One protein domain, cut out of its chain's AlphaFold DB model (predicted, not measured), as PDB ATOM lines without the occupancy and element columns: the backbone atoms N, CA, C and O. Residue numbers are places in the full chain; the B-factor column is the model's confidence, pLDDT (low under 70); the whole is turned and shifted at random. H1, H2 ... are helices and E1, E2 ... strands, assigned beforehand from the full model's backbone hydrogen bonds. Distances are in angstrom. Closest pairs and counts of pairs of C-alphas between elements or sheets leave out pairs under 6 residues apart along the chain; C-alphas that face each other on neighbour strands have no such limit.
ATOM      1  N   GLY A 631     167.535 117.114 148.770       86.31
ATOM      2  CA  GLY A 631     166.551 118.187 148.716       86.31
ATOM      3  C   GLY A 631     165.382 117.931 149.666       86.31
ATOM      4  O   GLY A 631     165.237 116.842 150.221       86.31
ATOM      5  N   MET A 632     164.521 118.941 149.811       78.19
ATOM      6  CA  MET A 632     163.285 118.830 150.592       78.19
ATOM      7  C   MET A 632     162.419 117.668 150.086       78.19
ATOM      8  O   MET A 632     162.410 117.357 148.893       78.19
ATOM      9  N   ASN A 633     161.670 117.037 150.988       74.38
ATOM     10  CA  ASN A 633     160.818 115.874 150.717       74.38
ATOM     11  C   ASN A 633     161.586 114.654 150.186       74.38
ATOM     12  O   ASN A 633     161.007 113.802 149.515       74.38
ATOM     13  N   GLY A 634     162.893 114.562 150.461       70.62
ATOM     14  CA  GLY A 634     163.746 113.482 149.961       70.62
ATOM     15  C   GLY A 634     164.028 113.561 148.457       70.62
ATOM     16  O   GLY A 634     164.508 112.583 147.877       70.62
ATOM     17  N   ALA A 635     163.739 114.703 147.821       81.56
ATOM     18  CA  ALA A 635     164.066 114.936 146.421       81.56
ATOM     19  C   ALA A 635     165.581 114.959 146.199       81.56
ATOM     20  O   ALA A 635     166.359 115.300 147.090       81.56
ATOM     21  N   VAL A 636     166.024 114.622 144.992       87.06
ATOM     22  CA  VAL A 636     167.436 114.763 144.621       87.06
ATOM     23  C   VAL A 636     167.663 116.170 144.100       87.06
ATOM     24  O   VAL A 636     167.007 116.581 143.153       87.06
ATOM     25  N   LYS A 637     168.625 116.898 144.663       87.81
ATOM     26  CA  LYS A 637     169.083 118.180 144.124       87.81
ATOM     27  C   LYS A 637     170.468 118.005 143.514       87.81
ATOM     28  O   LYS A 637     171.354 117.461 144.161       87.81
ATOM     29  N   ILE A 638     170.682 118.460 142.285       87.00
ATOM     30  CA  ILE A 638     172.001 118.419 141.639       87.00
ATOM     31  C   ILE A 638     172.669 119.780 141.773       87.00
ATOM     32  O   ILE A 638     172.053 120.827 141.568       87.00
ATOM     33  N   ILE A 639     173.951 119.751 142.115       85.56
ATOM     34  CA  ILE A 639     174.806 120.922 142.272       85.56
ATOM     35  C   ILE A 639     176.131 120.721 141.534       85.56
ATOM     36  O   ILE A 639     176.542 119.598 141.235       85.56
ATOM     37  N   ALA A 640     176.825 121.817 141.238       83.06
ATOM     38  CA  ALA A 640     178.199 121.742 140.753       83.06
ATOM     39  C   ALA A 640     179.099 121.112 141.826       83.06
ATOM     40  O   ALA A 640     179.052 121.553 142.976       83.06
ATOM     41  N   ASP A 641     179.914 120.120 141.451       84.31
ATOM     42  CA  ASP A 641     180.851 119.473 142.375       84.31
ATOM     43  C   ASP A 641     181.920 120.484 142.840       84.31
ATOM     44  O   ASP A 641     182.767 120.887 142.035       84.31
ATOM     45  N   PRO A 642     181.908 120.919 144.116       81.69
ATOM     46  CA  PRO A 642     182.877 121.892 144.608       81.69
ATOM     47  C   PRO A 642     184.272 121.279 144.820       81.69
ATOM     48  O   PRO A 642     185.243 122.021 144.962       81.69
ATOM     49  N   PHE A 643     184.397 119.948 144.807       83.56
ATOM     50  CA  PHE A 643     185.618 119.231 145.186       83.56
ATOM     51  C   PHE A 643     186.450 118.746 143.999       83.56
ATOM     52  O   PHE A 643     187.512 118.155 144.203       83.56
ATOM     53  N   LYS A 644     185.994 119.001 142.764       79.50
ATOM     54  CA  LYS A 644     186.698 118.654 141.516       79.50
ATOM     55  C   LYS A 644     187.189 117.195 141.494       79.50
ATOM     56  O   LYS A 644     188.305 116.924 141.060       79.50
ATOM     57  N   GLY A 645     186.381 116.260 141.995       80.62
ATOM     58  CA  GLY A 645     186.732 114.836 142.030       80.62
ATOM     59  C   GLY A 645     187.314 114.297 143.342       80.62
ATOM     60  O   GLY A 645     187.360 113.077 143.501       80.62
ATOM     61  N   LYS A 646     187.713 115.144 144.303       85.56
ATOM     62  CA  LYS A 646     188.134 114.666 145.635       85.56
ATOM     63  C   LYS A 646     186.967 114.001 146.375       85.56
ATOM     64  O   LYS A 646     185.813 114.382 146.195       85.56
ATOM     65  N   GLY A 647     187.265 113.007 147.214       87.75
ATOM     66  CA  GLY A 647     186.243 112.281 147.972       87.75
ATOM     67  C   GLY A 647     185.460 111.245 147.167       87.75
ATOM     68  O   GLY A 647     184.415 110.818 147.636       87.75
ATOM     69  N   ARG A 648     185.905 110.854 145.966       89.94
ATOM     70  CA  ARG A 648     185.236 109.835 145.126       89.94
ATOM     71  C   ARG A 648     185.816 108.421 145.265       89.94
ATOM     72  O   ARG A 648     185.438 107.528 144.513       89.94
ATOM     73  N   ALA A 649     186.736 108.227 146.202       88.75
ATOM     74  CA  ALA A 649     187.334 106.938 146.522       88.75
ATOM     75  C   ALA A 649     187.452 106.801 148.041       88.75
ATOM     76  O   ALA A 649     187.761 107.786 148.718       88.75
ATOM     77  N   ALA A 650     187.255 105.587 148.558       87.44
ATOM     78  CA  ALA A 650     187.263 105.316 149.995       87.44
ATOM     79  C   ALA A 650     188.586 105.710 150.682       87.44
ATOM     80  O   ALA A 650     188.564 106.191 151.814       87.44
ATOM     81  N   ASP A 651     189.715 105.584 149.979       86.62
ATOM     82  CA  ASP A 651     191.051 105.911 150.501       86.62
ATOM     83  C   ASP A 651     191.435 107.389 150.351       86.62
ATOM     84  O   ASP A 651     192.469 107.820 150.854       86.62
ATOM     85  N   SER A 652     190.605 108.190 149.678       89.69
ATOM     86  CA  SER A 652     190.865 109.613 149.443       89.69
ATOM     87  C   SER A 652     189.700 110.494 149.920       89.69
ATOM     88  O   SER A 652     189.095 111.199 149.097       89.69
ATOM     89  N   PRO A 653     189.374 110.492 151.228       91.94
ATOM     90  CA  PRO A 653     188.353 111.381 151.768       91.94
ATOM     91  C   PRO A 653     188.774 112.855 151.663       91.94
ATOM     92  O   PRO A 653     189.957 113.199 151.618       91.94
ATOM     93  N   ILE A 654     187.787 113.747 151.632       92.75
ATOM     94  CA  ILE A 654     187.958 115.203 151.515       92.75
ATOM     95  C   ILE A 654     188.730 115.759 152.719       92.75
ATOM     96  O   ILE A 654     189.575 116.638 152.564       92.75
ATOM     97  N   ASN A 655     188.483 115.205 153.905       93.31
ATOM     98  CA  ASN A 655     189.067 115.612 155.183       93.31
ATOM     99  C   ASN A 655     190.257 114.735 155.627       93.31
ATOM    100  O   ASN A 655     190.494 114.584 156.829       93.31
ATOM    101  N   ALA A 656     191.002 114.153 154.678       90.56
ATOM    102  CA  ALA A 656     192.183 113.335 154.976       90.56
ATOM    103  C   ALA A 656     193.326 114.130 155.639       90.56
ATOM    104  O   ALA A 656     194.064 113.585 156.456       90.56
ATOM    105  N   ASP A 657     193.480 115.413 155.291       90.06
ATOM    106  CA  ASP A 657     194.569 116.267 155.780       90.06
ATOM    107  C   ASP A 657     194.478 116.466 157.312       90.06
ATOM    108  O   ASP A 657     193.412 116.851 157.807       90.06
ATOM    109  N   PRO A 658     195.560 116.247 158.088       89.50
ATOM    110  CA  PRO A 658     195.597 116.534 159.527       89.50
ATOM    111  C   PRO A 658     195.247 117.985 159.897       89.50
ATOM    112  O   PRO A 658     194.654 118.244 160.951       89.50
ATOM    113  N   ASN A 659     195.563 118.942 159.021       91.50
ATOM    114  CA  ASN A 659     195.277 120.362 159.220       91.50
ATOM    115  C   ASN A 659     193.810 120.717 158.958       91.50
ATOM    116  O   ASN A 659     193.361 121.792 159.360       91.50
ATOM    117  N   HIS A 660     193.033 119.822 158.341       89.44
ATOM    118  CA  HIS A 660     191.613 120.048 158.104       89.44
ATOM    119  C   HIS A 660     190.871 120.291 159.440       89.44
ATOM    120  O   HIS A 660     191.135 119.575 160.417       89.44
ATOM    121  N   PRO A 661     189.944 121.271 159.535       87.56
ATOM    122  CA  PRO A 661     189.220 121.560 160.780       87.56
ATOM    123  C   PRO A 661     188.530 120.320 161.359       87.56
ATOM    124  O   PRO A 661     188.656 120.041 162.547       87.56
ATOM    125  N   TYR A 662     187.933 119.519 160.474       89.81
ATOM    126  CA  TYR A 662     187.237 118.267 160.783       89.81
ATOM    127  C   TYR A 662     188.017 117.044 160.285       89.81
ATOM    128  O   TYR A 662     187.475 116.218 159.557       89.81
ATOM    129  N   SER A 663     189.327 116.985 160.537       91.06
ATOM    130  CA  SER A 663     190.184 115.892 160.047       91.06
ATOM    131  C   SER A 663     189.808 114.535 160.647       91.06
ATOM    132  O   SER A 663     189.509 114.446 161.841       91.06
ATOM    133  N   ILE A 664     189.952 113.466 159.861       89.62
ATOM    134  CA  ILE A 664     189.852 112.083 160.359       89.62
ATOM    135  C   ILE A 664     190.831 111.797 161.506       89.62
ATOM    136  O   ILE A 664     190.499 111.098 162.459       89.62
ATOM    137  N   THR A 665     192.012 112.420 161.480       88.38
ATOM    138  CA  THR A 665     193.028 112.281 162.540       88.38
ATOM    139  C   THR A 665     192.609 112.921 163.865       88.38
ATOM    140  O   THR A 665     193.126 112.558 164.918       88.38
ATOM    141  N   LYS A 666     191.638 113.845 163.828       86.06
ATOM    142  CA  LYS A 666     191.037 114.495 165.002       86.06
ATOM    143  C   LYS A 666     189.808 113.738 165.526       86.06
ATOM    144  O   LYS A 666     189.123 114.243 166.409       86.06
ATOM    145  N   GLY A 667     189.525 112.547 164.992       83.81
ATOM    146  CA  GLY A 667     188.407 111.698 165.415       83.81
ATOM    147  C   GLY A 667     187.078 111.983 164.710       83.81
ATOM    148  O   GLY A 667     186.044 111.501 165.167       83.81
ATOM    149  N   TYR A 668     187.080 112.754 163.616       87.69
ATOM    150  CA  TYR A 668     185.892 112.940 162.776       87.69
ATOM    151  C   TYR A 668     185.742 111.802 161.760       87.69
ATOM    152  O   TYR A 668     186.723 111.215 161.308       87.69
ATOM    153  N   THR A 669     184.505 111.512 161.357       90.06
ATOM    154  CA  THR A 669     184.218 110.542 160.292       90.06
ATOM    155  C   THR A 669     184.835 110.991 158.963       90.06
ATOM    156  O   THR A 669     184.924 112.188 158.678       90.06
ATOM    157  N   ALA A 670     185.252 110.040 158.128       92.62
ATOM    158  CA  ALA A 670     185.706 110.329 156.771       92.62
ATOM    159  C   ALA A 670     184.574 110.945 155.929       92.62
ATOM    160  O   ALA A 670     183.476 110.392 155.850       92.62
ATOM    161  N   ILE A 671     184.863 112.091 155.308       94.38
ATOM    162  CA  ILE A 671     183.931 112.858 154.480       94.38
ATOM    163  C   ILE A 671     184.256 112.607 153.012       94.38
ATOM    164  O   ILE A 671     185.399 112.737 152.573       94.38
ATOM    165  N   TYR A 672     183.235 112.289 152.236       93.69
ATOM    166  CA  TYR A 672     183.314 111.940 150.829       93.69
ATOM    167  C   TYR A 672     182.458 112.878 149.979       93.69
ATOM    168  O   TYR A 672     181.710 113.718 150.473       93.69
ATOM    169  N   SER A 673     182.573 112.736 148.664       90.44
ATOM    170  CA  SER A 673     181.603 113.303 147.736       90.44
ATOM    171  C   SER A 673     180.390 112.373 147.658       90.44
ATOM    172  O   SER A 673     180.505 111.170 147.887       90.44
ATOM    173  N   SER A 674     179.222 112.894 147.292       89.94
ATOM    174  CA  SER A 674     177.968 112.129 147.255       89.94
ATOM    175  C   SER A 674     177.899 111.085 146.116       89.94
ATOM    176  O   SER A 674     176.808 110.789 145.629       89.94
ATOM    177  N   PHE A 675     179.018 110.634 145.554       89.31
ATOM    178  CA  PHE A 675     179.034 109.719 144.410       89.31
ATOM    179  C   PHE A 675     179.028 108.271 144.885       89.31
ATOM    180  O   PHE A 675     179.739 107.962 145.839       89.31
ATOM    181  N   PRO A 676     178.321 107.358 144.198       88.88
ATOM    182  CA  PRO A 676     178.486 105.939 144.463       88.88
ATOM    183  C   PRO A 676     179.944 105.526 144.258       88.88
ATOM    184  O   PRO A 676     180.532 105.827 143.216       88.88
ATOM    185  N   MET A 677     180.505 104.819 145.229       89.94
ATOM    186  CA  MET A 677     181.891 104.360 145.216       89.94
ATOM    187  C   MET A 677     182.007 102.965 145.825       89.94
ATOM    188  O   MET A 677     181.084 102.470 146.470       89.94
ATOM    189  N   MET A 678     183.141 102.315 145.596       89.62
ATOM    190  CA  MET A 678     183.473 101.085 146.305       89.62
ATOM    191  C   MET A 678     183.930 101.456 147.711       89.62
ATOM    192  O   MET A 678     184.828 102.285 147.869       89.62
ATOM    193  N   ASN A 679     183.292 100.878 148.723       89.06
ATOM    194  CA  ASN A 679     183.742 101.007 150.101       89.06
ATOM    195  C   ASN A 679     184.936 100.079 150.374       89.06
ATOM    196  O   ASN A 679     185.355  99.290 149.528       89.06
ATOM    197  N   LYS A 680     185.464 100.133 151.597       84.19
ATOM    198  CA  LYS A 680     186.651  99.362 152.001       84.19
ATOM    199  C   LYS A 680     186.430  97.848 152.146       84.19
ATOM    200  O   LYS A 680     187.357  97.122 152.523       84.19
ATOM    201  N   ALA A 681     185.211  97.364 151.902       85.38
ATOM    202  CA  ALA A 681     184.850  95.947 151.836       85.38
ATOM    203  C   ALA A 681     184.594  95.471 150.390       85.38
ATOM    204  O   ALA A 681     184.015  94.395 150.191       85.38
ATOM    205  N   ASP A 682     184.975  96.283 149.399       83.56
ATOM    206  CA  ASP A 682     184.712  96.074 147.975       83.56
ATOM    207  C   ASP A 682     183.217  95.905 147.667       83.56
ATOM    208  O   ASP A 682     182.811  95.113 146.815       83.56
ATOM    209  N   GLN A 683     182.367  96.646 148.379       87.12
ATOM    210  CA  GLN A 683     180.937  96.727 148.100       87.12
ATOM    211  C   GLN A 683     180.605  98.116 147.557       87.12
ATOM    212  O   GLN A 683     181.117  99.126 148.041       87.12
ATOM    213  N   LYS A 684     179.738  98.175 146.542       88.56
ATOM    214  CA  LYS A 684     179.252  99.449 146.014       88.56
ATOM    215  C   LYS A 684     178.326 100.090 147.039       88.56
ATOM    216  O   LYS A 684     177.295  99.519 147.384       88.56
ATOM    217  N   GLU A 685     178.667 101.296 147.452       89.69
ATOM    218  CA  GLU A 685     177.918 102.069 148.424       89.69
ATOM    219  C   GLU A 685     177.697 103.493 147.909       89.69
ATOM    220  O   GLU A 685     178.499 104.026 147.141       89.69
ATOM    221  N   ASP A 686     176.576 104.102 148.286       90.19
ATOM    222  CA  ASP A 686     176.208 105.449 147.869       90.19
ATOM    223  C   ASP A 686     176.093 106.374 149.088       90.19
ATOM    224  O   ASP A 686     175.073 106.315 149.780       90.19
ATOM    225  N   PRO A 687     177.075 107.268 149.336       92.06
ATOM    226  CA  PRO A 687     177.028 108.204 150.457       92.06
ATOM    227  C   PRO A 687     175.773 109.081 150.472       92.06
ATOM    228  O   PRO A 687     175.353 109.533 151.531       92.06
ATOM    229  N   PHE A 688     175.151 109.325 149.312       91.75
ATOM    230  CA  PHE A 688     173.875 110.037 149.246       91.75
ATOM    231  C   PHE A 688     172.747 109.257 149.939       91.75
ATOM    232  O   PHE A 688     171.940 109.853 150.648       91.75
ATOM    233  N   LYS A 689     172.685 107.931 149.761       89.38
ATOM    234  CA  LYS A 689     171.684 107.091 150.436       89.38
ATOM    235  C   LYS A 689     171.954 107.027 151.932       89.38
ATOM    236  O   LYS A 689     171.033 107.224 152.716       89.38
ATOM    237  N   THR A 690     173.223 106.881 152.316       91.00
ATOM    238  CA  THR A 690     173.647 106.959 153.719       91.00
ATOM    239  C   THR A 690     173.223 108.287 154.356       91.00
ATOM    240  O   THR A 690     172.758 108.302 155.492       91.00
ATOM    241  N   ALA A 691     173.281 109.392 153.603       91.75
ATOM    242  CA  ALA A 691     172.767 110.688 154.041       91.75
ATOM    243  C   ALA A 691     171.252 110.700 154.260       91.75
ATOM    244  O   ALA A 691     170.792 111.215 155.275       91.75
ATOM    245  N   GLN A 692     170.468 110.132 153.339       88.31
ATOM    246  CA  GLN A 692     169.013 110.036 153.503       88.31
ATOM    247  C   GLN A 692     168.637 109.220 154.745       88.31
ATOM    248  O   GLN A 692     167.755 109.634 155.499       88.31
ATOM    249  N   ASP A 693     169.333 108.111 154.989       88.06
ATOM    250  CA  ASP A 693     169.105 107.264 156.159       88.06
ATOM    251  C   ASP A 693     169.518 107.969 157.460       88.06
ATOM    252  O   ASP A 693     168.780 107.939 158.449       88.06
ATOM    253  N   ASP A 694     170.663 108.660 157.465       90.19
ATOM    254  CA  ASP A 694     171.140 109.435 158.614       90.19
ATOM    255  C   ASP A 694     170.190 110.593 158.951       90.19
ATOM    256  O   ASP A 694     169.816 110.753 160.113       90.19
ATOM    257  N   LEU A 695     169.738 111.363 157.954       88.88
ATOM    258  CA  LEU A 695     168.732 112.419 158.133       88.88
ATOM    259  C   LEU A 695     167.375 111.836 158.560       88.88
ATOM    260  O   LEU A 695     166.689 112.403 159.410       88.88
ATOM    261  N   GLY A 696     167.023 110.659 158.035       84.38
ATOM    262  CA  GLY A 696     165.905 109.823 158.470       84.38
ATOM    263  C   GLY A 696     165.928 109.507 159.962       84.38
ATOM    264  O   GLY A 696     164.899 109.535 160.640       84.38
ATOM    265  N   ASN A 697     167.116 109.209 160.478       84.56
ATOM    266  CA  ASN A 697     167.337 108.867 161.876       84.56
ATOM    267  C   ASN A 697     167.616 110.089 162.760       84.56
ATOM    268  O   ASN A 697     167.478 109.983 163.978       84.56
ATOM    269  N   LEU A 698     167.941 111.249 162.185       87.50
ATOM    270  CA  LEU A 698     168.212 112.474 162.935       87.50
ATOM    271  C   LEU A 698     166.988 112.935 163.742       87.50
ATOM    272  O   LEU A 698     167.132 113.287 164.912       87.50
ATOM    273  N   SER A 699     165.778 112.823 163.182       81.19
ATOM    274  CA  SER A 699     164.528 113.103 163.911       81.19
ATOM    275  C   SER A 699     164.289 112.153 165.092       81.19
ATOM    276  O   SER A 699     163.660 112.525 166.081       81.19
ATOM    277  N   LYS A 700     164.827 110.927 165.029       82.50
ATOM    278  CA  LYS A 700     164.778 109.955 166.133       82.50
ATOM    279  C   LYS A 700     165.859 110.205 167.183       82.50
ATOM    280  O   LYS A 700     165.675 109.793 168.328       82.50
ATOM    281  N   ALA A 701     166.986 110.792 166.781       82.62
ATOM    282  CA  ALA A 701     168.103 111.125 167.660       82.62
ATOM    283  C   ALA A 701     167.824 112.399 168.470       82.62
ATOM    284  O   ALA A 701     168.152 112.440 169.652       82.62
ATOM    285  N   LEU A 702     167.179 113.393 167.849       84.31
ATOM    286  CA  LEU A 702     166.793 114.670 168.458       84.31
ATOM    287  C   LEU A 702     165.286 114.958 168.285       84.31
ATOM    288  O   LEU A 702     164.902 115.895 167.570       84.31
ATOM    289  N   PRO A 703     164.408 114.161 168.922       80.06
ATOM    290  CA  PRO A 703     162.968 114.363 168.844       80.06
ATOM    291  C   PRO A 703     162.558 115.736 169.393       80.06
ATOM    292  O   PRO A 703     163.047 116.186 170.427       80.06
ATOM    293  N   GLY A 704     161.631 116.396 168.692       75.06
ATOM    294  CA  GLY A 704     161.079 117.702 169.074       75.06
ATOM    295  C   GLY A 704     161.897 118.915 168.618       75.06
ATOM    296  O   GLY A 704     161.348 120.009 168.570       75.06
ATOM    297  N   ILE A 705     163.165 118.726 168.238       80.00
ATOM    298  CA  ILE A 705     164.001 119.770 167.616       80.00
ATOM    299  C   ILE A 705     164.015 119.612 166.101       80.00
ATOM    300  O   ILE A 705     163.902 120.583 165.360       80.00
ATOM    301  N   VAL A 706     164.143 118.370 165.638       78.94
ATOM    302  CA  VAL A 706     164.249 118.061 164.218       78.94
ATOM    303  C   VAL A 706     162.874 117.614 163.714       78.94
ATOM    304  O   VAL A 706     162.320 116.650 164.257       78.94
ATOM    305  N   PRO A 707     162.295 118.287 162.702       68.75
ATOM    306  CA  PRO A 707     161.024 117.870 162.122       68.75
ATOM    307  C   PRO A 707     161.154 116.495 161.457       68.75
ATOM    308  O   PRO A 707     162.247 115.947 161.302       68.75
ATOM    309  N   ASN A 708     160.022 115.910 161.055       68.75
ATOM    310  CA  ASN A 708     160.032 114.640 160.330       68.75
ATOM    311  C   ASN A 708     161.007 114.706 159.143       68.75
ATOM    312  O   ASN A 708     161.076 115.723 158.456       68.75
ATOM    313  N   SER A 709     161.737 113.619 158.888       63.44
ATOM    314  CA  SER A 709     162.876 113.592 157.956       63.44
ATOM    315  C   SER A 709     162.549 114.021 156.525       63.44
ATOM    316  O   SER A 709     163.423 114.522 155.825       63.44
ATOM    317  N   ALA A 710     161.286 113.895 156.107       64.12
ATOM    318  CA  ALA A 710     160.801 114.429 154.838       64.12
ATOM    319  C   ALA A 710     160.990 115.956 154.726       64.12
ATOM    320  O   ALA A 710     161.173 116.466 153.632       64.12
ATOM    321  N   GLY A 711     161.003 116.697 155.831       73.06
ATOM    322  CA  GLY A 711     161.241 118.138 155.820       73.06
ATOM    323  C   GLY A 711     162.707 118.537 155.646       73.06
ATOM    324  O   GLY A 711     162.962 119.704 155.379       73.06
ATOM    325  N   LEU A 712     163.666 117.617 155.792       87.75
ATOM    326  CA  LEU A 712     165.082 117.978 155.839       87.75
ATOM    327  C   LEU A 712     165.706 118.102 154.449       87.75
ATOM    328  O   LEU A 712     165.433 117.310 153.547       87.75
ATOM    329  N   SER A 713     166.596 119.077 154.299       90.12
ATOM    330  CA  SER A 713     167.407 119.263 153.100       90.12
ATOM    331  C   SER A 713     168.839 119.661 153.445       90.12
ATOM    332  O   SER A 713     169.137 120.092 154.555       90.12
ATOM    333  N   LEU A 714     169.742 119.488 152.486       92.00
ATOM    334  CA  LEU A 714     171.157 119.805 152.607       92.00
ATOM    335  C   LEU A 714     171.521 120.930 151.640       92.00
ATOM    336  O   LEU A 714     171.308 120.827 150.422       92.00
ATOM    337  N   LYS A 715     172.143 121.990 152.160       90.88
ATOM    338  CA  LYS A 715     172.740 123.028 151.311       90.88
ATOM    339  C   LYS A 715     173.964 122.504 150.573       90.88
ATOM    340  O   LYS A 715     174.459 121.397 150.794       90.88
ATOM    341  N   ARG A 716     174.454 123.331 149.649       87.25
ATOM    342  CA  ARG A 716     175.723 123.083 148.969       87.25
ATOM    343  C   ARG A 716     176.828 122.925 150.025       87.25
ATOM    344  O   ARG A 716     176.910 123.793 150.890       87.25
ATOM    345  N   PRO A 717     177.667 121.876 149.940       89.44
ATOM    346  CA  PRO A 717     178.797 121.747 150.837       89.44
ATOM    347  C   PRO A 717     179.725 122.951 150.745       89.44
ATOM    348  O   PRO A 717     179.975 123.478 149.652       89.44
ATOM    349  N   ASP A 718     180.261 123.349 151.884       88.38
ATOM    350  CA  ASP A 718     181.306 124.353 151.961       88.38
ATOM    351  C   ASP A 718     182.688 123.767 151.598       88.38
ATOM    352  O   ASP A 718     182.838 122.618 151.165       88.38
ATOM    353  N   ARG A 719     183.741 124.570 151.778       83.12
ATOM    354  CA  ARG A 719     185.127 124.140 151.524       83.12
ATOM    355  C   ARG A 719     185.601 123.026 152.462       83.12
ATOM    356  O   ARG A 719     186.600 122.388 152.149       83.12
ATOM    357  N   THR A 720     184.921 122.815 153.587       87.75
ATOM    358  CA  THR A 720     185.263 121.796 154.586       87.75
ATOM    359  C   THR A 720     184.623 120.437 154.294       87.75
ATOM    360  O   THR A 720     184.894 119.463 154.991       87.75
ATOM    361  N   GLY A 721     183.784 120.339 153.257       89.19
ATOM    362  CA  GLY A 721     183.065 119.102 152.957       89.19
ATOM    363  C   GLY A 721     181.709 118.986 153.648       89.19
ATOM    364  O   GLY A 721     181.040 117.970 153.469       89.19
ATOM    365  N   LEU A 722     181.297 119.995 154.419       94.06
ATOM    366  CA  LEU A 722     180.091 119.957 155.236       94.06
ATOM    367  C   LEU A 722     178.940 120.726 154.578       94.06
ATOM    368  O   LEU A 722     179.100 121.858 154.125       94.06
ATOM    369  N   SER A 723     177.760 120.116 154.565       94.25
ATOM    370  CA  SER A 723     176.499 120.708 154.109       94.25
ATOM    371  C   SER A 723     175.631 121.099 155.294       94.25
ATOM    372  O   SER A 723     175.285 120.241 156.093       94.25
ATOM    373  N   GLU A 724     175.224 122.360 155.395       94.12
ATOM    374  CA  GLU A 724     174.243 122.790 156.404       94.12
ATOM    375  C   GLU A 724     172.918 122.028 156.245       94.12
ATOM    376  O   GLU A 724     172.450 121.833 155.113       94.12
ATOM    377  N   ILE A 725     172.343 121.570 157.361       94.31
ATOM    378  CA  ILE A 725     171.062 120.854 157.394       94.31
ATOM    379  C   ILE A 725     169.946 121.864 157.645       94.31
ATOM    380  O   ILE A 725     169.925 122.535 158.677       94.31
ATOM    381  N   HIS A 726     169.004 121.933 156.709       91.44
ATOM    382  CA  HIS A 726     167.856 122.828 156.766       91.44
ATOM    383  C   HIS A 726     166.564 122.049 156.967       91.44
ATOM    384  O   HIS A 726     166.435 120.912 156.506       91.44
ATOM    385  N   ASP A 727     165.606 122.682 157.629       87.50
ATOM    386  CA  ASP A 727     164.245 122.189 157.771       87.50
ATOM    387  C   ASP A 727     163.365 122.489 156.540       87.50
ATOM    388  O   ASP A 727     163.826 122.964 155.497       87.50
ATOM    389  N   SER A 728     162.062 122.217 156.665       81.25
ATOM    390  CA  SER A 728     161.091 122.425 155.588       81.25
ATOM    391  C   SER A 728     160.810 123.899 155.283       81.25
ATOM    392  O   SER A 728     160.196 124.196 154.261       81.25
ATOM    393  N   MET A 729     161.221 124.810 156.165       81.12
ATOM    394  CA  MET A 729     161.132 126.260 155.991       81.12
ATOM    395  C   MET A 729     162.458 126.846 155.488       81.12
ATOM    396  O   MET A 729     162.641 128.061 155.514       81.12
ATOM    397  N   ASP A 730     163.382 125.989 155.038       82.25
ATOM    398  CA  ASP A 730     164.734 126.351 154.613       82.25
ATOM    399  C   ASP A 730     165.549 127.047 155.719       82.25
ATOM    400  O   ASP A 730     166.482 127.797 155.432       82.25
ATOM    401  N   SER A 731     165.232 126.781 156.990       86.00
ATOM    402  CA  SER A 731     165.943 127.324 158.152       86.00
ATOM    403  C   SER A 731     166.979 126.327 158.679       86.00
ATOM    404  O   SER A 731     166.684 125.129 158.736       86.00
ATOM    405  N   PRO A 732     168.186 126.777 159.071       90.12
ATOM    406  CA  PRO A 732     169.177 125.896 159.673       90.12
ATOM    407  C   PRO A 732     168.674 125.257 160.958       90.12
ATOM    408  O   PRO A 732     168.051 125.910 161.796       90.12
ATOM    409  N   LEU A 733     169.039 123.995 161.161       90.31
ATOM    410  CA  LEU A 733     168.856 123.344 162.451       90.31
ATOM    411  C   LEU A 733     169.930 123.825 163.430       90.31
ATOM    412  O   LEU A 733     171.112 123.500 163.284       90.31
ATOM    413  N   ILE A 734     169.501 124.583 164.437       90.88
ATOM    414  CA  ILE A 734     170.367 125.194 165.443       90.88
ATOM    415  C   ILE A 734     170.057 124.610 166.824       90.88
ATOM    416  O   ILE A 734     168.900 124.431 167.202       90.88
ATOM    417  N   ILE A 735     171.111 124.334 167.588       90.75
ATOM    418  CA  ILE A 735     171.058 123.956 169.001       90.75
ATOM    419  C   ILE A 735     171.775 125.032 169.813       90.75
ATOM    420  O   ILE A 735     172.883 125.438 169.468       90.75
ATOM    421  N   HIS A 736     171.191 125.473 170.922       88.06
ATOM    422  CA  HIS A 736     171.793 126.495 171.779       88.06
ATOM    423  C   HIS A 736     172.493 125.885 172.998       88.06
ATOM    424  O   HIS A 736     172.032 124.898 173.576       88.06
ATOM    425  N   GLY A 737     173.599 126.496 173.436       84.94
ATOM    426  CA  GLY A 737     174.198 126.158 174.730       84.94
ATOM    427  C   GLY A 737     173.203 126.408 175.871       84.94
ATOM    428  O   GLY A 737     172.584 127.467 175.932       84.94
ATOM    429  N   GLY A 738     173.034 125.440 176.773       82.38
ATOM    430  CA  GLY A 738     172.053 125.491 177.863       82.38
ATOM    431  C   GLY A 738     170.646 124.995 177.503       82.38
ATOM    432  O   GLY A 738     169.799 124.903 178.394       82.38
ATOM    433  N   GLN A 739     170.383 124.641 176.242       86.94
ATOM    434  CA  GLN A 739     169.112 124.051 175.814       86.94
ATOM    435  C   GLN A 739     168.961 122.618 176.345       86.94
ATOM    436  O   GLN A 739     169.920 121.850 176.343       86.94
ATOM    437  N   ASN A 740     167.754 122.231 176.763       85.81
ATOM    438  CA  ASN A 740     167.448 120.836 177.090       85.81
ATOM    439  C   ASN A 740     167.115 120.059 175.812       85.81
ATOM    440  O   ASN A 740     166.244 120.469 175.045       85.81
ATOM    441  N   LEU A 741     167.807 118.942 175.596       85.81
ATOM    442  CA  LEU A 741     167.584 118.023 174.486       85.81
ATOM    443  C   LEU A 741     167.034 116.697 175.005       85.81
ATOM    444  O   LEU A 741     167.576 116.115 175.945       85.81
ATOM    445  N   ALA A 742     166.010 116.177 174.334       85.25
ATOM    446  CA  ALA A 742     165.590 114.796 174.510       85.25
ATOM    447  C   ALA A 742     166.547 113.882 173.731       85.25
ATOM    448  O   ALA A 742     166.566 113.922 172.505       85.25
ATOM    449  N   ILE A 743     167.323 113.053 174.428       85.00
ATOM    450  CA  ILE A 743     168.226 112.063 173.820       85.00
ATOM    451  C   ILE A 743     167.935 110.666 174.369       85.00
ATOM    452  O   ILE A 743     167.371 110.518 175.450       85.00
ATOM    453  N   ARG A 744     168.312 109.615 173.638       82.56
ATOM    454  CA  ARG A 744     168.119 108.235 174.111       82.56
ATOM    455  C   ARG A 744     169.168 107.863 175.150       82.56
ATOM    456  O   ARG A 744     170.365 107.971 174.891       82.56
ATOM    457  N   ASN A 745     168.722 107.359 176.293       77.19
ATOM    458  CA  ASN A 745     169.588 106.885 177.357       77.19
ATOM    459  C   ASN A 745     170.422 105.694 176.868       77.19
ATOM    460  O   ASN A 745     169.883 104.674 176.437       77.19
ATOM    461  N   ARG A 746     171.747 105.817 176.948       71.94
ATOM    462  CA  ARG A 746     172.694 104.757 176.565       71.94
ATOM    463  C   ARG A 746     173.256 103.987 177.754       71.94
ATOM    464  O   ARG A 746     173.949 102.994 177.564       71.94
ATOM    465  N   THR A 747     172.966 104.430 178.975       66.88
ATOM    466  CA  THR A 747     173.479 103.827 180.208       66.88
ATOM    467  C   THR A 747     172.403 103.014 180.914       66.88
ATOM    468  O   THR A 747     171.266 103.464 181.046       66.88
ATOM    469  N   VAL A 774     167.644 101.656 179.147       74.69
ATOM    470  CA  VAL A 774     168.437 101.897 177.933       74.69
ATOM    471  C   VAL A 774     167.478 102.012 176.749       74.69
ATOM    472  O   VAL A 774     166.658 101.127 176.526       74.69
ATOM    473  N   GLY A 775     167.596 103.097 175.988       73.19
ATOM    474  CA  GLY A 775     166.736 103.414 174.851       73.19
ATOM    475  C   GLY A 775     165.607 104.405 175.151       73.19
ATOM    476  O   GLY A 775     165.097 104.998 174.192       73.19
ATOM    477  N   ASP A 776     165.273 104.636 176.427       80.06
ATOM    478  CA  ASP A 776     164.275 105.629 176.846       80.06
ATOM    479  C   ASP A 776     164.778 107.057 176.609       80.06
ATOM    480  O   ASP A 776     165.981 107.318 176.641       80.06
ATOM    481  N   LEU A 777     163.863 108.001 176.376       80.44
ATOM    482  CA  LEU A 777     164.220 109.410 176.221       80.44
ATOM    483  C   LEU A 777     164.509 110.047 177.583       80.44
ATOM    484  O   LEU A 777     163.683 110.002 178.492       80.44
ATOM    485  N   VAL A 778     165.670 110.687 177.694       83.69
ATOM    486  CA  VAL A 778     166.090 111.486 178.844       83.69
ATOM    487  C   VAL A 778     166.368 112.916 178.402       83.69
ATOM    488  O   VAL A 778     166.857 113.152 177.298       83.69
ATOM    489  N   GLN A 779     166.042 113.875 179.266       84.06
ATOM    490  CA  GLN A 779     166.358 115.282 179.040       84.06
ATOM    491  C   GLN A 779     167.787 115.551 179.504       84.06
ATOM    492  O   GLN A 779     168.107 115.342 180.674       84.06
ATOM    493  N   VAL A 780     168.639 116.009 178.593       84.94
ATOM    494  CA  VAL A 780     170.019 116.396 178.888       84.94
ATOM    495  C   VAL A 780     170.235 117.833 178.453       84.94
ATOM    496  O   VAL A 780     169.934 118.202 177.320       84.94
ATOM    497  N   GLN A 781     170.762 118.649 179.361       86.94
ATOM    498  CA  GLN A 781     171.105 120.029 179.056       86.94
ATOM    499  C   GLN A 781     172.412 120.084 178.265       86.94
ATOM    500  O   GLN A 781     173.409 119.480 178.665       86.94
ATOM    501  N   VAL A 782     172.424 120.830 177.160       87.12
ATOM    502  CA  VAL A 782     173.638 121.103 176.384       87.12
ATOM    503  C   VAL A 782     174.591 121.922 177.257       87.12
ATOM    504  O   VAL A 782     174.223 123.029 177.663       87.12
ATOM    505  N   PRO A 783     175.804 121.425 177.555       86.69
ATOM    506  CA  PRO A 783     176.770 122.156 178.362       86.69
ATOM    507  C   PRO A 783     177.073 123.544 177.789       86.69
ATOM    508  O   PRO A 783     177.141 123.730 176.575       86.69
ATOM    509  N   SER A 784     177.312 124.520 178.664       82.69
ATOM    510  CA  SER A 784     177.794 125.842 178.241       82.69
ATOM    511  C   SER A 784     179.259 125.815 177.791       82.69
ATOM    512  O   SER A 784     179.669 126.689 177.034       82.69
ATOM    513  N   ASP A 785     180.046 124.826 178.241       85.75
ATOM    514  CA  ASP A 785     181.408 124.595 177.749       85.75
ATOM    515  C   ASP A 785     181.376 123.967 176.341       85.75
ATOM    516  O   ASP A 785     180.863 122.851 176.189       85.75
ATOM    517  N   PRO A 786     181.969 124.618 175.320       84.25
ATOM    518  CA  PRO A 786     181.929 124.119 173.953       84.25
ATOM    519  C   PRO A 786     182.562 122.747 173.744       84.25
ATOM    520  O   PRO A 786     182.108 121.986 172.891       84.25
ATOM    521  N   LYS A 787     183.586 122.388 174.529       85.75
ATOM    522  CA  LYS A 787     184.227 121.069 174.416       85.75
ATOM    523  C   LYS A 787     183.317 119.958 174.935       85.75
ATOM    524  O   LYS A 787     183.160 118.934 174.270       85.75
ATOM    525  N   ALA A 788     182.702 120.164 176.099       86.31
ATOM    526  CA  ALA A 788     181.736 119.224 176.659       86.31
ATOM    527  C   ALA A 788     180.477 119.091 175.780       86.31
ATOM    528  O   ALA A 788     179.992 117.979 175.574       86.31
ATOM    529  N   ALA A 789     179.985 120.198 175.215       87.00
ATOM    530  CA  ALA A 789     178.849 120.189 174.296       87.00
ATOM    531  C   ALA A 789     179.155 119.461 172.982       87.00
ATOM    532  O   ALA A 789     178.369 118.612 172.565       87.00
ATOM    533  N   ALA A 790     180.313 119.721 172.365       84.50
ATOM    534  CA  ALA A 790     180.735 119.020 171.154       84.50
ATOM    535  C   ALA A 790     180.804 117.501 171.371       84.50
ATOM    536  O   ALA A 790     180.308 116.744 170.538       84.50
ATOM    537  N   LYS A 791     181.337 117.055 172.518       85.75
ATOM    538  CA  LYS A 791     181.380 115.632 172.881       85.75
ATOM    539  C   LYS A 791     179.980 115.035 173.055       85.75
ATOM    540  O   LYS A 791     179.698 113.987 172.481       85.75
ATOM    541  N   LEU A 792     179.092 115.711 173.792       88.25
ATOM    542  CA  LEU A 792     177.704 115.267 173.979       88.25
ATOM    543  C   LEU A 792     176.981 115.101 172.635       88.25
ATOM    544  O   LEU A 792     176.314 114.091 172.409       88.25
ATOM    545  N   LEU A 793     177.106 116.093 171.750       88.69
ATOM    546  CA  LEU A 793     176.465 116.080 170.437       88.69
ATOM    547  C   LEU A 793     177.070 114.993 169.538       88.69
ATOM    548  O   LEU A 793     176.318 114.225 168.948       88.69
ATOM    549  N   GLN A 794     178.398 114.855 169.496       84.81
ATOM    550  CA  GLN A 794     179.076 113.811 168.721       84.81
ATOM    551  C   GLN A 794     178.677 112.399 169.167       84.81
ATOM    552  O   GLN A 794     178.525 111.510 168.333       84.81
ATOM    553  N   GLU A 795     178.484 112.177 170.469       85.00
ATOM    554  CA  GLU A 795     178.056 110.875 170.977       85.00
ATOM    555  C   GLU A 795     176.613 110.552 170.571       85.00
ATOM    556  O   GLU A 795     176.315 109.388 170.315       85.00
ATOM    557  N   ASN A 796     175.716 111.539 170.485       85.81
ATOM    558  CA  ASN A 796     174.277 111.306 170.313       85.81
ATOM    559  C   ASN A 796     173.748 111.496 168.885       85.81
ATOM    560  O   ASN A 796     172.677 110.975 168.570       85.81
ATOM    561  N   LEU A 797     174.484 112.194 168.024       88.31
ATOM    562  CA  LEU A 797     174.128 112.416 166.625       88.31
ATOM    563  C   LEU A 797     174.593 111.256 165.722       88.31
ATOM    564  O   LEU A 797     175.533 110.539 166.069       88.31
ATOM    565  N   PRO A 798     173.962 111.050 164.547       88.69
ATOM    566  CA  PRO A 798     174.504 110.159 163.523       88.69
ATOM    567  C   PRO A 798     175.931 110.571 163.139       88.69
ATOM    568  O   PRO A 798     176.209 111.761 163.033       88.69
ATOM    569  N   SER A 799     176.819 109.616 162.846       85.44
ATOM    570  CA  SER A 799     178.253 109.886 162.614       85.44
ATOM    571  C   SER A 799     178.562 110.825 161.438       85.44
ATOM    572  O   SER A 799     179.682 111.324 161.338       85.44
ATOM    573  N   GLY A 800     177.610 111.028 160.523       88.94
ATOM    574  CA  GLY A 800     177.727 111.994 159.425       88.94
ATOM    575  C   GLY A 800     177.291 113.411 159.805       88.94
ATOM    576  O   GLY A 800     177.618 114.353 159.092       88.94
ATOM    577  N   VAL A 801     176.573 113.586 160.918       93.19
ATOM    578  CA  VAL A 801     176.089 114.886 161.394       93.19
ATOM    579  C   VAL A 801     177.127 115.505 162.331       93.19
ATOM    580  O   VAL A 801     177.510 114.923 163.342       93.19
ATOM    581  N   VAL A 802     177.565 116.712 161.994       92.44
ATOM    582  CA  VAL A 802     178.580 117.485 162.708       92.44
ATOM    583  C   VAL A 802     177.949 118.771 163.227       92.44
ATOM    584  O   VAL A 802     177.370 119.542 162.466       92.44
ATOM    585  N   ALA A 803     178.082 119.018 164.528       91.62
ATOM    586  CA  ALA A 803     177.665 120.265 165.154       91.62
ATOM    587  C   ALA A 803     178.787 121.311 165.042       91.62
ATOM    588  O   ALA A 803     179.838 121.170 165.671       91.62
ATOM    589  N   VAL A 804     178.574 122.351 164.237       90.81
ATOM    590  CA  VAL A 804     179.538 123.437 164.010       90.81
ATOM    591  C   VAL A 804     179.258 124.570 164.987       90.81
ATOM    592  O   VAL A 804     178.165 125.133 164.997       90.81
ATOM    593  N   TYR A 805     180.243 124.890 165.827       90.12
ATOM    594  CA  TYR A 805     180.096 125.900 166.870       90.12
ATOM    595  C   TYR A 805     180.335 127.317 166.341       90.12
ATOM    596  O   TYR A 805     181.428 127.636 165.868       90.12
ATOM    597  N   ASP A 806     179.335 128.180 166.499       87.69
ATOM    598  CA  ASP A 806     179.438 129.620 166.295       87.69
ATOM    599  C   ASP A 806     179.630 130.327 167.643       87.69
ATOM    600  O   ASP A 806     178.718 130.443 168.469       87.69
ATOM    601  N   ARG A 807     180.849 130.834 167.845       83.19
ATOM    602  CA  ARG A 807     181.258 131.518 169.074       83.19
ATOM    603  C   ARG A 807     180.513 132.835 169.299       83.19
ATOM    604  O   ARG A 807     180.340 133.218 170.452       83.19
ATOM    605  N   ASN A 808     180.093 133.525 168.238       82.81
ATOM    606  CA  ASN A 808     179.488 134.855 168.356       82.81
ATOM    607  C   ASN A 808     178.066 134.780 168.919       82.81
ATOM    608  O   ASN A 808     177.661 135.654 169.680       82.81
ATOM    609  N   ASN A 809     177.340 133.714 168.580       80.38
ATOM    610  CA  ASN A 809     175.942 133.513 168.967       80.38
ATOM    611  C   ASN A 809     175.753 132.381 169.995       80.38
ATOM    612  O   ASN A 809     174.629 132.082 170.388       80.38
ATOM    613  N   ASN A 810     176.850 131.748 170.433       82.88
ATOM    614  CA  ASN A 810     176.869 130.601 171.346       82.88
ATOM    615  C   ASN A 810     175.891 129.481 170.941       82.88
ATOM    616  O   ASN A 810     175.101 128.975 171.748       82.88
ATOM    617  N   GLN A 811     175.944 129.110 169.664       90.38
ATOM    618  CA  GLN A 811     175.020 128.164 169.050       90.38
ATOM    619  C   GLN A 811     175.765 127.139 168.193       90.38
ATOM    620  O   GLN A 811     176.895 127.370 167.761       90.38
ATOM    621  N   TYR A 812     175.124 126.002 167.963       91.62
ATOM    622  CA  TYR A 812     175.633 124.898 167.167       91.62
ATOM    623  C   TYR A 812     174.710 124.678 165.982       91.62
ATOM    624  O   TYR A 812     173.573 124.242 166.158       91.62
ATOM    625  N   THR A 813     175.206 124.944 164.783       93.06
ATOM    626  CA  THR A 813     174.482 124.618 163.555       93.06
ATOM    627  C   THR A 813     174.781 123.173 163.182       93.06
ATOM    628  O   THR A 813     175.932 122.733 163.254       93.06
ATOM    629  N   LEU A 814     173.760 122.401 162.816       94.12
ATOM    630  CA  LEU A 814     173.952 121.027 162.365       94.12
ATOM    631  C   LEU A 814     174.312 121.006 160.879       94.12
ATOM    632  O   LEU A 814     173.572 121.496 160.028       94.12
ATOM    633  N   HIS A 815     175.445 120.387 160.571       95.50
ATOM    634  CA  HIS A 815     175.901 120.125 159.214       95.50
ATOM    635  C   HIS A 815     176.027 118.621 158.978       95.50
ATOM    636  O   HIS A 815     176.115 117.835 159.917       95.50
ATOM    637  N   TYR A 816     176.070 118.211 157.719       95.50
ATOM    638  CA  TYR A 816     176.258 116.835 157.302       95.50
ATOM    639  C   TYR A 816     177.497 116.702 156.415       95.50
ATOM    640  O   TYR A 816     177.632 117.409 155.417       95.50
ATOM    641  N   GLY A 817     178.384 115.776 156.764       95.38
ATOM    642  CA  GLY A 817     179.448 115.291 155.894       95.38
ATOM    643  C   GLY A 817     179.045 113.943 155.307       95.38
ATOM    644  O   GLY A 817     178.798 112.995 156.051       95.38
ATOM    645  N   PHE A 818     178.989 113.844 153.975       95.06
ATOM    646  CA  PHE A 818     178.687 112.578 153.306       95.06
ATOM    647  C   PHE A 818     179.693 111.511 153.717       95.06
ATOM    648  O   PHE A 818     180.895 111.701 153.564       95.06
ATOM    649  N   ARG A 819     179.201 110.383 154.225       93.12
ATOM    650  CA  ARG A 819     180.039 109.301 154.740       93.12
ATOM    651  C   ARG A 819     179.684 107.965 154.110       93.12
ATOM    652  O   ARG A 819     178.603 107.794 153.550       93.12
ATOM    653  N   LEU A 820     180.581 107.009 154.299       92.44
ATOM    654  CA  LEU A 820     180.272 105.596 154.141       92.44
ATOM    655  C   LEU A 820     179.749 105.037 155.479       92.44
ATOM    656  O   LEU A 820     180.155 105.453 156.568       92.44
ATOM    657  N   GLN A 821     178.794 104.128 155.391       87.31
ATOM    658  CA  GLN A 821     178.230 103.309 156.444       87.31
ATOM    659  C   GLN A 821     179.198 102.198 156.843       87.31
ATOM    660  O   GLN A 821     179.324 101.922 158.033       87.31
ATOM    661  N   ILE A 822     179.880 101.586 155.871       85.12
ATOM    662  CA  ILE A 822     180.904 100.571 156.125       85.12
ATOM    663  C   ILE A 822     182.259 101.270 156.269       85.12
ATOM    664  O   ILE A 822     182.892 101.659 155.285       85.12
TER     665      ILE A 822
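What this domain is: This is residues 631 to 747 and 774 to 822 of the 859 residues of an uncharacterized protein of Burkholderia metallica (UniProt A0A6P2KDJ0). With little regular structure, the domain has a small, strongly twisted antiparallel sheet, H2 over it, H1 grazing it, ribbon E4-E5 at one end and loop 641 to 686 toward the other. The printed part is 166 residues, with two named helices and seven strands, E1 H1 E2 E3 E4 E5 H2 E6 E7; 62 residues are in named elements, class mixed. It is compact, radius of gyration of the C-alphas 15.6 A, spans 41 by 35 by 35 A.

How they stand to each other: E7, residues 811 to 817, has E2, 722 to 726, and E3, 734 to 736, on one side and E6, 801 to 806, its hairpin partner, on the other. Within hydrogen-bond range at 2.8 A are N 723 and O 816, N 735 and O 812, N 804 and O 813. H2, 786 to 796, is on this sheet along E6, height 9.4 A; the closest C-alphas are Leu 793 and Ala 803, 6.8 A. H1, 687 to 701, only grazes it. In H2 every O i to N i+4 pair is within hydrogen-bond range, in H1 9 of 11. E4, 740 to 744, and E5, 777 to 781, are antiparallel: N 741 and O 780, 2.8 A.

Where its parts are: E1, 636 to 640, begins at C-alpha 636 (167.436, 114.763, 144.621); E7, 18.9 A long, ends at C-alpha 817 (179.448, 115.291, 155.894). H1 is 19.6 A long.

The domain as a whole: The farthest C-alphas, Asp 682 and Asn 808, are 44.1 A apart. Residues 748 to 773 are not printed, a gap of 5.9 A between C-alphas 747 and 774. Links E1 to H1 and H1 to E2 are long. Residues 707 to 710 and 747 have pLDDT under 70.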